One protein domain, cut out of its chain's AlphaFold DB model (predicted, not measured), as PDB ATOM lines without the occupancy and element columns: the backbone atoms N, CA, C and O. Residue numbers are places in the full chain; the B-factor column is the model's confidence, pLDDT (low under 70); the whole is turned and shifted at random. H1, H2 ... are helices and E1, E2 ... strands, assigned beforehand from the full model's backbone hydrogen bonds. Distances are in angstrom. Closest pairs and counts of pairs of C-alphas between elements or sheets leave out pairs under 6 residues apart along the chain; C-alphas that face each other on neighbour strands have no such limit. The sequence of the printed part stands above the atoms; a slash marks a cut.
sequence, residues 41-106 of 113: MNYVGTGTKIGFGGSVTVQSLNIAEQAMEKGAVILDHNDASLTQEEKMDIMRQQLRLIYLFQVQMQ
ATOM      1  N   MET A  41     -50.152 -31.608  43.941       83.38
ATOM      2  CA  MET A  41     -50.351 -31.326  45.364       83.38
ATOM      3  C   MET A  41     -49.334 -31.991  46.298       83.38
ATOM      4  O   MET A  41     -49.238 -31.555  47.447       83.38
ATOM      5  N   ASN A  42     -48.575 -32.995  45.846       84.88
ATOM      6  CA  ASN A  42     -47.464 -33.570  46.613       84.88
ATOM      7  C   ASN A  42     -46.217 -32.671  46.626       84.88
ATOM      8  O   ASN A  42     -45.408 -32.768  47.543       84.88
ATOM      9  N   TYR A  43     -46.068 -31.792  45.633       77.56
ATOM     10  CA  TYR A  43     -44.959 -30.833  45.535       77.56
ATOM     11  C   TYR A  43     -45.322 -29.456  46.102       77.56
ATOM     12  O   TYR A  43     -44.456 -28.598  46.287       77.56
ATOM     13  N   VAL A  44     -46.608 -29.232  46.380       83.31
ATOM     14  CA  VAL A  44     -47.114 -27.982  46.940       83.31
ATOM     15  C   VAL A  44     -47.005 -27.999  48.462       83.31
ATOM     16  O   VAL A  44     -47.599 -28.843  49.133       83.31
ATOM     17  N   GLY A  45     -46.296 -27.011  49.003       79.00
ATOM     18  CA  GLY A  45     -46.226 -26.723  50.430       79.00
ATOM     19  C   GLY A  45     -46.255 -25.220  50.693       79.00
ATOM     20  O   GLY A  45     -46.266 -24.403  49.767       79.00
ATOM     21  N   THR A  46     -46.260 -24.850  51.971       82.50
ATOM     22  CA  THR A  46     -46.279 -23.446  52.387       82.50
ATOM     23  C   THR A  46     -45.042 -22.707  51.873       82.50
ATOM     24  O   THR A  46     -43.911 -23.125  52.117       82.50
ATOM     25  N   GLY A  47     -45.251 -21.597  51.162       78.88
ATOM     26  CA  GLY A  47     -44.179 -20.781  50.586       78.88
ATOM     27  C   GLY A  47     -43.594 -21.311  49.271       78.88
ATOM     28  O   GLY A  47     -42.744 -20.638  48.680       78.88
ATOM     29  N   THR A  48     -44.050 -22.466  48.769       80.75
ATOM     30  CA  THR A  48     -43.654 -22.955  47.442       80.75
ATOM     31  C   THR A  48     -44.157 -21.983  46.379       80.75
ATOM     32  O   THR A  48     -45.351 -21.702  46.303       80.75
ATOM     33  N   LYS A  49     -43.255 -21.464  45.540       78.38
ATOM     34  CA  LYS A  49     -43.623 -20.631  44.389       78.38
ATOM     35  C   LYS A  49     -43.948 -21.523  43.200       78.38
ATOM     36  O   LYS A  49     -43.102 -22.320  42.795       78.38
ATOM     37  N   ILE A  50     -45.146 -21.378  42.644       78.12
ATOM     38  CA  ILE A  50     -45.633 -22.188  41.525       78.12
ATOM     39  C   ILE A  50     -46.099 -21.257  40.416       78.12
ATOM     40  O   ILE A  50     -46.861 -20.325  40.661       78.12
ATOM     41  N   GLY A  51     -45.645 -21.508  39.191       71.88
ATOM     42  CA  GLY A  51     -46.169 -20.853  37.998       71.88
ATOM     43  C   GLY A  51     -46.914 -21.846  37.122       71.88
ATOM     44  O   GLY A  51     -46.514 -23.008  37.000       71.88
ATOM     45  N   PHE A  52     -47.968 -21.369  36.469       72.75
ATOM     46  CA  PHE A  52     -48.723 -22.146  35.495       72.75
ATOM     47  C   PHE A  52     -48.578 -21.524  34.108       72.75
ATOM     48  O   PHE A  52     -48.773 -20.325  33.916       72.75
ATOM     49  N   GLY A  53     -48.220 -22.345  33.121       63.75
ATOM     50  CA  GLY A  53     -48.011 -21.894  31.746       63.75
ATOM     51  C   GLY A  53     -49.307 -21.817  30.942       63.75
ATOM     52  O   GLY A  53     -49.471 -22.624  30.034       63.75
ATOM     53  N   GLY A  54     -50.228 -20.909  31.292       60.56
ATOM     54  CA  GLY A  54     -51.415 -20.558  30.485       60.56
ATOM     55  C   GLY A  54     -52.333 -21.720  30.074       60.56
ATOM     56  O   GLY A  54     -53.097 -21.602  29.118       60.56
ATOM     57  N   SER A  55     -52.235 -22.867  30.745       65.25
ATOM     58  CA  SER A  55     -52.964 -24.072  30.365       65.25
ATOM     59  C   SER A  55     -54.424 -23.984  30.801       65.25
ATOM     60  O   SER A  55     -54.728 -23.882  31.989       65.25
ATOM     61  N   VAL A  56     -55.325 -24.123  29.828       62.09
ATOM     62  CA  VAL A  56     -56.777 -24.214  30.048       62.09
ATOM     63  C   VAL A  56     -57.129 -25.399  30.956       62.09
ATOM     64  O   VAL A  56     -58.082 -25.328  31.724       62.09
ATOM     65  N   THR A  57     -56.334 -26.472  30.931       67.19
ATOM     66  CA  THR A  57     -56.535 -27.643  31.797       67.19
ATOM     67  C   THR A  57     -56.221 -27.340  33.256       67.19
ATOM     68  O   THR A  57     -56.928 -27.777  34.155       67.19
ATOM     69  N   VAL A  58     -55.167 -26.565  33.520       68.75
ATOM     70  CA  VAL A  58     -54.838 -26.165  34.895       68.75
ATOM     71  C   VAL A  58     -55.975 -25.340  35.499       68.75
ATOM     72  O   VAL A  58     -56.309 -25.519  36.671       68.75
ATOM     73  N   GLN A  59     -56.591 -24.484  34.680       69.06
ATOM     74  CA  GLN A  59     -57.760 -23.700  35.067       69.06
ATOM     75  C   GLN A  59     -58.983 -24.594  35.315       69.06
ATOM     76  O   GLN A  59     -59.633 -24.446  36.345       69.06
ATOM     77  N   SER A  60     -59.276 -25.558  34.432       70.88
ATOM     78  CA  SER A  60     -60.449 -26.435  34.584       70.88
ATOM     79  C   SER A  60     -60.373 -27.356  35.802       70.88
ATOM     80  O   SER A  60     -61.402 -27.675  36.387       70.88
ATOM     81  N   LEU A  61     -59.166 -27.769  36.197       76.00
ATOM     82  CA  LEU A  61     -58.933 -28.646  37.351       76.00
ATOM     83  C   LEU A  61     -58.794 -27.904  38.679       76.00
ATOM     84  O   LEU A  61     -58.555 -28.531  39.712       76.00
ATOM     85  N   ASN A  62     -58.909 -26.578  38.653       80.94
ATOM     86  CA  ASN A  62     -58.805 -25.723  39.825       80.94
ATOM     87  C   ASN A  62     -57.537 -25.974  40.669       80.94
ATOM     88  O   ASN A  62     -57.552 -25.960  41.901       80.94
ATOM     89  N   ILE A  63     -56.425 -26.276  39.990       81.06
ATOM     90  CA  ILE A  63     -55.153 -26.644  40.632       81.06
ATOM     91  C   ILE A  63     -54.538 -25.431  41.341       81.06
ATOM     92  O   ILE A  63     -53.908 -25.581  42.385       81.06
ATOM     93  N   ALA A  64     -54.729 -24.227  40.793       79.19
ATOM     94  CA  ALA A  64     -54.224 -22.996  41.390       79.19
ATOM     95  C   ALA A  64     -54.879 -22.704  42.749       79.19
ATOM     96  O   ALA A  64     -54.164 -22.407  43.703       79.19
ATOM     97  N   GLU A  65     -56.204 -22.851  42.861       83.94
ATOM     98  CA  GLU A  65     -56.926 -22.640  44.122       83.94
ATOM     99  C   GLU A  65     -56.506 -23.658  45.186       83.94
ATOM    100  O   GLU A  65     -56.077 -23.264  46.267       83.94
ATOM    101  N   GLN A  66     -56.474 -24.949  44.841       85.31
ATOM    102  CA  GLN A  66     -55.997 -26.006  45.745       85.31
ATOM    103  C   GLN A  66     -54.560 -25.759  46.231       85.31
ATOM    104  O   GLN A  66     -54.216 -26.037  47.382       85.31
ATOM    105  N   ALA A  67     -53.698 -25.224  45.361       84.31
ATOM    106  CA  ALA A  67     -52.334 -24.895  45.738       84.31
ATOM    107  C   ALA A  67     -52.264 -23.683  46.686       84.31
ATOM    108  O   ALA A  67     -51.491 -23.706  47.647       84.31
ATOM    109  N   MET A  68     -53.084 -22.651  46.453       83.19
ATOM    110  CA  MET A  68     -53.202 -21.499  47.354       83.19
ATOM    111  C   MET A  68     -53.723 -21.908  48.735       83.19
ATOM    112  O   MET A  68     -53.172 -21.460  49.737       83.19
ATOM    113  N   GLU A  69     -54.711 -22.806  48.810       86.69
ATOM    114  CA  GLU A  69     -55.227 -23.340  50.081       86.69
ATOM    115  C   GLU A  69     -54.143 -24.058  50.902       86.69
ATOM    116  O   GLU A  69     -54.117 -23.965  52.129       86.69
ATOM    117  N   LYS A  70     -53.188 -24.720  50.235       84.94
ATOM    118  CA  LYS A  70     -52.004 -25.321  50.877       84.94
ATOM    119  C   LYS A  70     -50.910 -24.309  51.256       84.94
ATOM    120  O   LYS A  70     -49.881 -24.691  51.823       84.94
ATOM    121  N   GLY A  71     -51.111 -23.025  50.966       81.25
ATOM    122  CA  GLY A  71     -50.188 -21.940  51.293       81.25
ATOM    123  C   GLY A  71     -49.070 -21.727  50.271       81.25
ATOM    124  O   GLY A  71     -48.042 -21.139  50.620       81.25
ATOM    125  N   ALA A  72     -49.224 -22.210  49.037       85.75
ATOM    126  CA  ALA A  72     -48.294 -21.879  47.964       85.75
ATOM    127  C   ALA A  72     -48.548 -20.481  47.395       85.75
ATOM    128  O   ALA A  72     -49.655 -19.945  47.436       85.75
ATOM    129  N   VAL A  73     -47.493 -19.898  46.833       81.94
ATOM    130  CA  VAL A  73     -47.530 -18.598  46.165       81.94
ATOM    131  C   VAL A  73     -47.646 -18.840  44.668       81.94
ATOM    132  O   VAL A  73     -46.699 -19.313  44.033       81.94
ATOM    133  N   ILE A  74     -48.806 -18.517  44.102       80.06
ATOM    134  CA  ILE A  74     -49.037 -18.635  42.663       80.06
ATOM    135  C   ILE A  74     -48.498 -17.394  41.957       80.06
ATOM    136  O   ILE A  74     -48.827 -16.266  42.309       80.06
ATOM    137  N   LEU A  75     -47.644 -17.615  40.961       74.25
ATOM    138  CA  LEU A  75     -47.076 -16.582  40.107       74.25
ATOM    139  C   LEU A  75     -47.713 -16.669  38.721       74.25
ATOM    140  O   LEU A  75     -47.250 -17.441  37.875       74.25
ATOM    141  N   ASP A  76     -48.748 -15.867  38.485       74.00
ATOM    142  CA  ASP A  76     -49.401 -15.738  37.181       74.00
ATOM    143  C   ASP A  76     -49.153 -14.346  36.584       74.00
ATOM    144  O   ASP A  76     -49.659 -13.341  37.073       74.00
ATOM    145  N   HIS A  77     -48.352 -14.273  35.518       69.12
ATOM    146  CA  HIS A  77     -48.093 -13.014  34.807       69.12
ATOM    147  C   HIS A  77     -49.257 -12.588  33.896       69.12
ATOM    148  O   HIS A  77     -49.243 -11.471  33.376       69.12
ATOM    149  N   ASN A  78     -50.233 -13.472  33.661       65.31
ATOM    150  CA  ASN A  78     -51.401 -13.192  32.827       65.31
ATOM    151  C   ASN A  78     -52.564 -12.592  33.617       65.31
ATOM    152  O   ASN A  78     -53.569 -12.227  33.007       65.31
ATOM    153  N   ASP A  79     -52.427 -12.443  34.937       69.69
ATOM    154  CA  ASP A  79     -53.441 -11.799  35.762       69.69
ATOM    155  C   ASP A  79     -53.685 -10.360  35.267       69.69
ATOM    156  O   ASP A  79     -52.776  -9.534  35.103       69.69
ATOM    157  N   ALA A  80     -54.949 -10.089  34.942       68.38
ATOM    158  CA  ALA A  80     -55.402  -8.826  34.382       68.38
ATOM    159  C   ALA A  80     -55.411  -7.688  35.413       68.38
ATOM    160  O   ALA A  80     -55.443  -6.524  35.013       68.38
ATOM    161  N   SER A  81     -55.371  -8.010  36.707       74.38
ATOM    162  CA  SER A  81     -55.341  -7.035  37.801       74.38
ATOM    163  C   SER A  81     -53.960  -6.411  38.028       74.38
ATOM    164  O   SER A  81     -53.862  -5.367  38.669       74.38
ATOM    165  N   LEU A  82     -52.905  -7.007  37.463       75.94
ATOM    166  CA  LEU A  82     -51.526  -6.568  37.650       75.94
ATOM    167  C   LEU A  82     -51.165  -5.361  36.780       75.94
ATOM    168  O   LEU A  82     -51.442  -5.316  35.573       75.94
ATOM    169  N   THR A  83     -50.428  -4.426  37.370       83.06
ATOM    170  CA  THR A  83     -49.745  -3.354  36.641       83.06
ATOM    171  C   THR A  83     -48.605  -3.912  35.782       83.06
ATOM    172  O   THR A  83     -48.110  -5.021  35.991       83.06
ATOM    173  N   GLN A  84     -48.142  -3.139  34.795       76.88
ATOM    174  CA  GLN A  84     -47.038  -3.577  33.929       76.88
ATOM    175  C   GLN A  84     -45.735  -3.836  34.698       76.88
ATOM    176  O   GLN A  84     -44.965  -4.722  34.328       76.88
ATOM    177  N   GLU A  85     -45.496  -3.090  35.776       80.69
ATOM    178  CA  GLU A  85     -44.321  -3.268  36.626       80.69
ATOM    179  C   GLU A  85     -44.399  -4.582  37.418       80.69
ATOM    180  O   GLU A  85     -43.441  -5.358  37.415       80.69
ATOM    181  N   GLU A  86     -45.564  -4.892  37.994       77.19
ATOM    182  CA  GLU A  86     -45.813  -6.157  38.696       77.19
ATOM    183  C   GLU A  86     -45.749  -7.361  37.749       77.19
ATOM    184  O   GLU A  86     -45.157  -8.384  38.093       77.19
ATOM    185  N   LYS A  87     -46.269  -7.232  36.519       77.12
ATOM    186  CA  LYS A  87     -46.124  -8.266  35.481       77.12
ATOM    187  C   LYS A  87     -44.663  -8.538  35.164       77.12
ATOM    188  O   LYS A  87     -44.254  -9.697  35.117       77.12
ATOM    189  N   MET A  88     -43.860  -7.491  34.977       76.38
ATOM    190  CA  MET A  88     -42.424  -7.637  34.741       76.38
ATOM    191  C   MET A  88     -41.711  -8.303  35.918       76.38
ATOM    192  O   MET A  88     -40.809  -9.116  35.696       76.38
ATOM    193  N   ASP A  89     -42.090  -7.986  37.155       79.31
ATOM    194  CA  ASP A  89     -41.497  -8.635  38.319       79.31
ATOM    195  C   ASP A  89     -41.900 -10.111  38.417       79.31
ATOM    196  O   ASP A  89     -41.035 -10.972  38.577       79.31
ATOM    197  N   ILE A  90     -43.173 -10.443  38.187       74.44
ATOM    198  CA  ILE A  90     -43.644 -11.831  38.143       74.44
ATOM    199  C   ILE A  90     -42.964 -12.606  37.011       74.44
ATOM    200  O   ILE A  90     -42.481 -13.707  37.256       74.44
ATOM    201  N   MET A  91     -42.816 -12.039  35.809       72.81
ATOM    202  CA  MET A  91     -42.066 -12.671  34.714       72.81
ATOM    203  C   MET A  91     -40.610 -12.955  35.112       72.81
ATOM    204  O   MET A  91     -40.089 -14.040  34.852       72.81
ATOM    205  N   ARG A  92     -39.945 -12.019  35.802       76.38
ATOM    206  CA  ARG A  92     -38.583 -12.233  36.325       76.38
ATOM    207  C   ARG A  92     -38.543 -13.295  37.418       76.38
ATOM    208  O   ARG A  92     -37.568 -14.039  37.503       76.38
ATOM    209  N   GLN A  93     -39.562 -13.356  38.271       70.81
ATOM    210  CA  GLN A  93     -39.686 -14.393  39.291       70.81
ATOM    211  C   GLN A  93     -39.970 -15.766  38.668       70.81
ATOM    212  O   GLN A  93     -39.439 -16.760  39.156       70.81
ATOM    213  N   GLN A  94     -40.711 -15.827  37.560       69.62
ATOM    214  CA  GLN A  94     -40.980 -17.063  36.828       69.62
ATOM    215  C   GLN A  94     -39.718 -17.692  36.227       69.62
ATOM    216  O   GLN A  94     -39.601 -18.912  36.209       69.62
ATOM    217  N   LEU A  95     -38.723 -16.885  35.842       67.50
ATOM    218  CA  LEU A  95     -37.400 -17.382  35.427       67.50
ATOM    219  C   LEU A  95     -36.618 -18.069  36.561       67.50
ATOM    220  O   LEU A  95     -35.624 -18.741  36.299       67.50
ATOM    221  N   ARG A  96     -37.034 -17.878  37.819       64.25
ATOM    222  CA  ARG A  96     -36.423 -18.467  39.021       64.25
ATOM    223  C   ARG A  96     -37.331 -19.493  39.701       64.25
ATOM    224  O   ARG A  96     -37.070 -19.868  40.843       64.25
ATOM    225  N   LEU A  97     -38.425 -19.893  39.051       60.66
ATOM    226  CA  LEU A  97     -39.330 -20.891  39.606       60.66
ATOM    227  C   LEU A  97     -38.623 -22.231  39.770       60.66
ATOM    228  O   LEU A  97     -37.860 -22.660  38.910       60.66
ATOM    229  N   ILE A  98     -38.936 -22.898  40.879       57.09
ATOM    230  CA  ILE A  98     -38.480 -24.264  41.146       57.09
ATOM    231  C   ILE A  98     -39.287 -25.249  40.286       57.09
ATOM    232  O   ILE A  98     -38.728 -26.215  39.777       57.09
ATOM    233  N   TYR A  99     -40.578 -24.970  40.062       56.72
ATOM    234  CA  TYR A  99     -41.460 -25.794  39.239       56.72
ATOM    235  C   TYR A  99     -42.324 -24.935  38.312       56.72
ATOM    236  O   TYR A  99     -43.042 -24.035  38.758       56.72
ATOM    237  N   LEU A 100     -42.272 -25.248  37.017       56.41
ATOM    238  CA  LEU A 100     -43.203 -24.753  36.010       56.41
ATOM    239  C   LEU A 100     -43.991 -25.949  35.480       56.41
ATOM    240  O   LEU A 100     -43.437 -26.802  34.787       56.41
ATOM    241  N   PHE A 101     -45.281 -26.015  35.802       60.09
ATOM    242  CA  PHE A 101     -46.141 -27.085  35.307       60.09
ATOM    243  C   PHE A 101     -46.815 -26.643  34.008       60.09
ATOM    244  O   PHE A 101     -47.615 -25.702  33.983       60.09
ATOM    245  N   GLN A 102     -46.501 -27.344  32.921       57.78
ATOM    246  CA  GLN A 102     -47.271 -27.283  31.687       57.78
ATOM    247  C   GLN A 102     -48.093 -28.560  31.567       57.78
ATOM    248  O   GLN A 102     -47.566 -29.636  31.303       57.78
ATOM    249  N   VAL A 103     -49.400 -28.432  31.787       54.84
ATOM    250  CA  VAL A 103     -50.352 -29.514  31.537       54.84
ATOM    251  C   VAL A 103     -50.913 -29.299  30.143       54.84
ATOM    252  O   VAL A 103     -51.605 -28.314  29.901       54.84
ATOM    253  N   GLN A 104     -50.613 -30.195  29.214       52.00
ATOM    254  CA  GLN A 104     -51.228 -30.178  27.894       52.00
ATOM    255  C   GLN A 104     -52.230 -31.327  27.833       52.00
ATOM    256  O   GLN A 104     -51.874 -32.450  27.490       52.00
ATOM    257  N   MET A 105     -53.487 -31.063  28.200       44.94
ATOM    258  CA  MET A 105     -54.551 -32.033  27.958       44.94
ATOM    259  C   MET A 105     -55.086 -31.808  26.554       44.94
ATOM    260  O   MET A 105     -55.689 -30.778  26.249       44.94
ATOM    261  N   GLN A 106     -54.834 -32.774  25.678       38.66
ATOM    262  CA  GLN A 106     -55.363 -32.786  24.323       38.66
ATOM    263  C   GLN A 106     -56.868 -33.120  24.358       38.66
ATOM    264  O   GLN A 106     -57.289 -34.182  23.916       38.66
TER     265      GLN A 106
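Overview. This is residues 41 to 106 of the 113 residues of the protein "LUD_dom domain-containing protein" of Methanococcus maripaludis KA1 (UniProt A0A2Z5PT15). A small sheet of three short parallel strands, in the order E2, E1, E3, forms the middle, with H2 along one face and H3 crossing the other. The 66 printed residues include E1, H1, H2, E2, H3, E3 in chain order, class mixed; the whole is compact, radius of gyration of the C-alphas 11.7 A, spanning 31 by 29 by 20 A.

Arrangement. Start at inner strand E1, residues 49 to 52. E2, residues 73 to 75, is its parallel neighbour, N 75 and O 50 lying 2.8 A apart. E3, residues 99 to 101, is the other, with N 101 and O 51 at 3.5 A. H2, residues 63 to 69, is on the sheet, over E2; their closest C-alphas, Ala 64 and Ile 74, are 6.9 A apart. H3, residues 84 to 94, is on the opposite face; its closest C-alpha to E2 is Ile 90, 6.2 A from Leu 75. H1, residues 56 to 60, is not on the sheet. In H1, H2 and H3 every O i to N i+4 pair is within hydrogen-bond range. E1, H1 H2, E2 make a strand-helix-strand unit, parallel neighbours joined through helices; E2, H3, E3 make a split one, E1 between; both crossovers are right-handed.

Along the chain. Find C-alpha 49 at (-43.623, -20.631, 44.389), where E1 begins, and C-alpha 101 at (-46.141, -27.085, 35.307), where E3 ends. H3 is 15.1 A long.

Size, cuts and confidence. The printed part has no cut; pLDDT is under 70 at residues 53 to 59, 77 to 80 and 94 to 106.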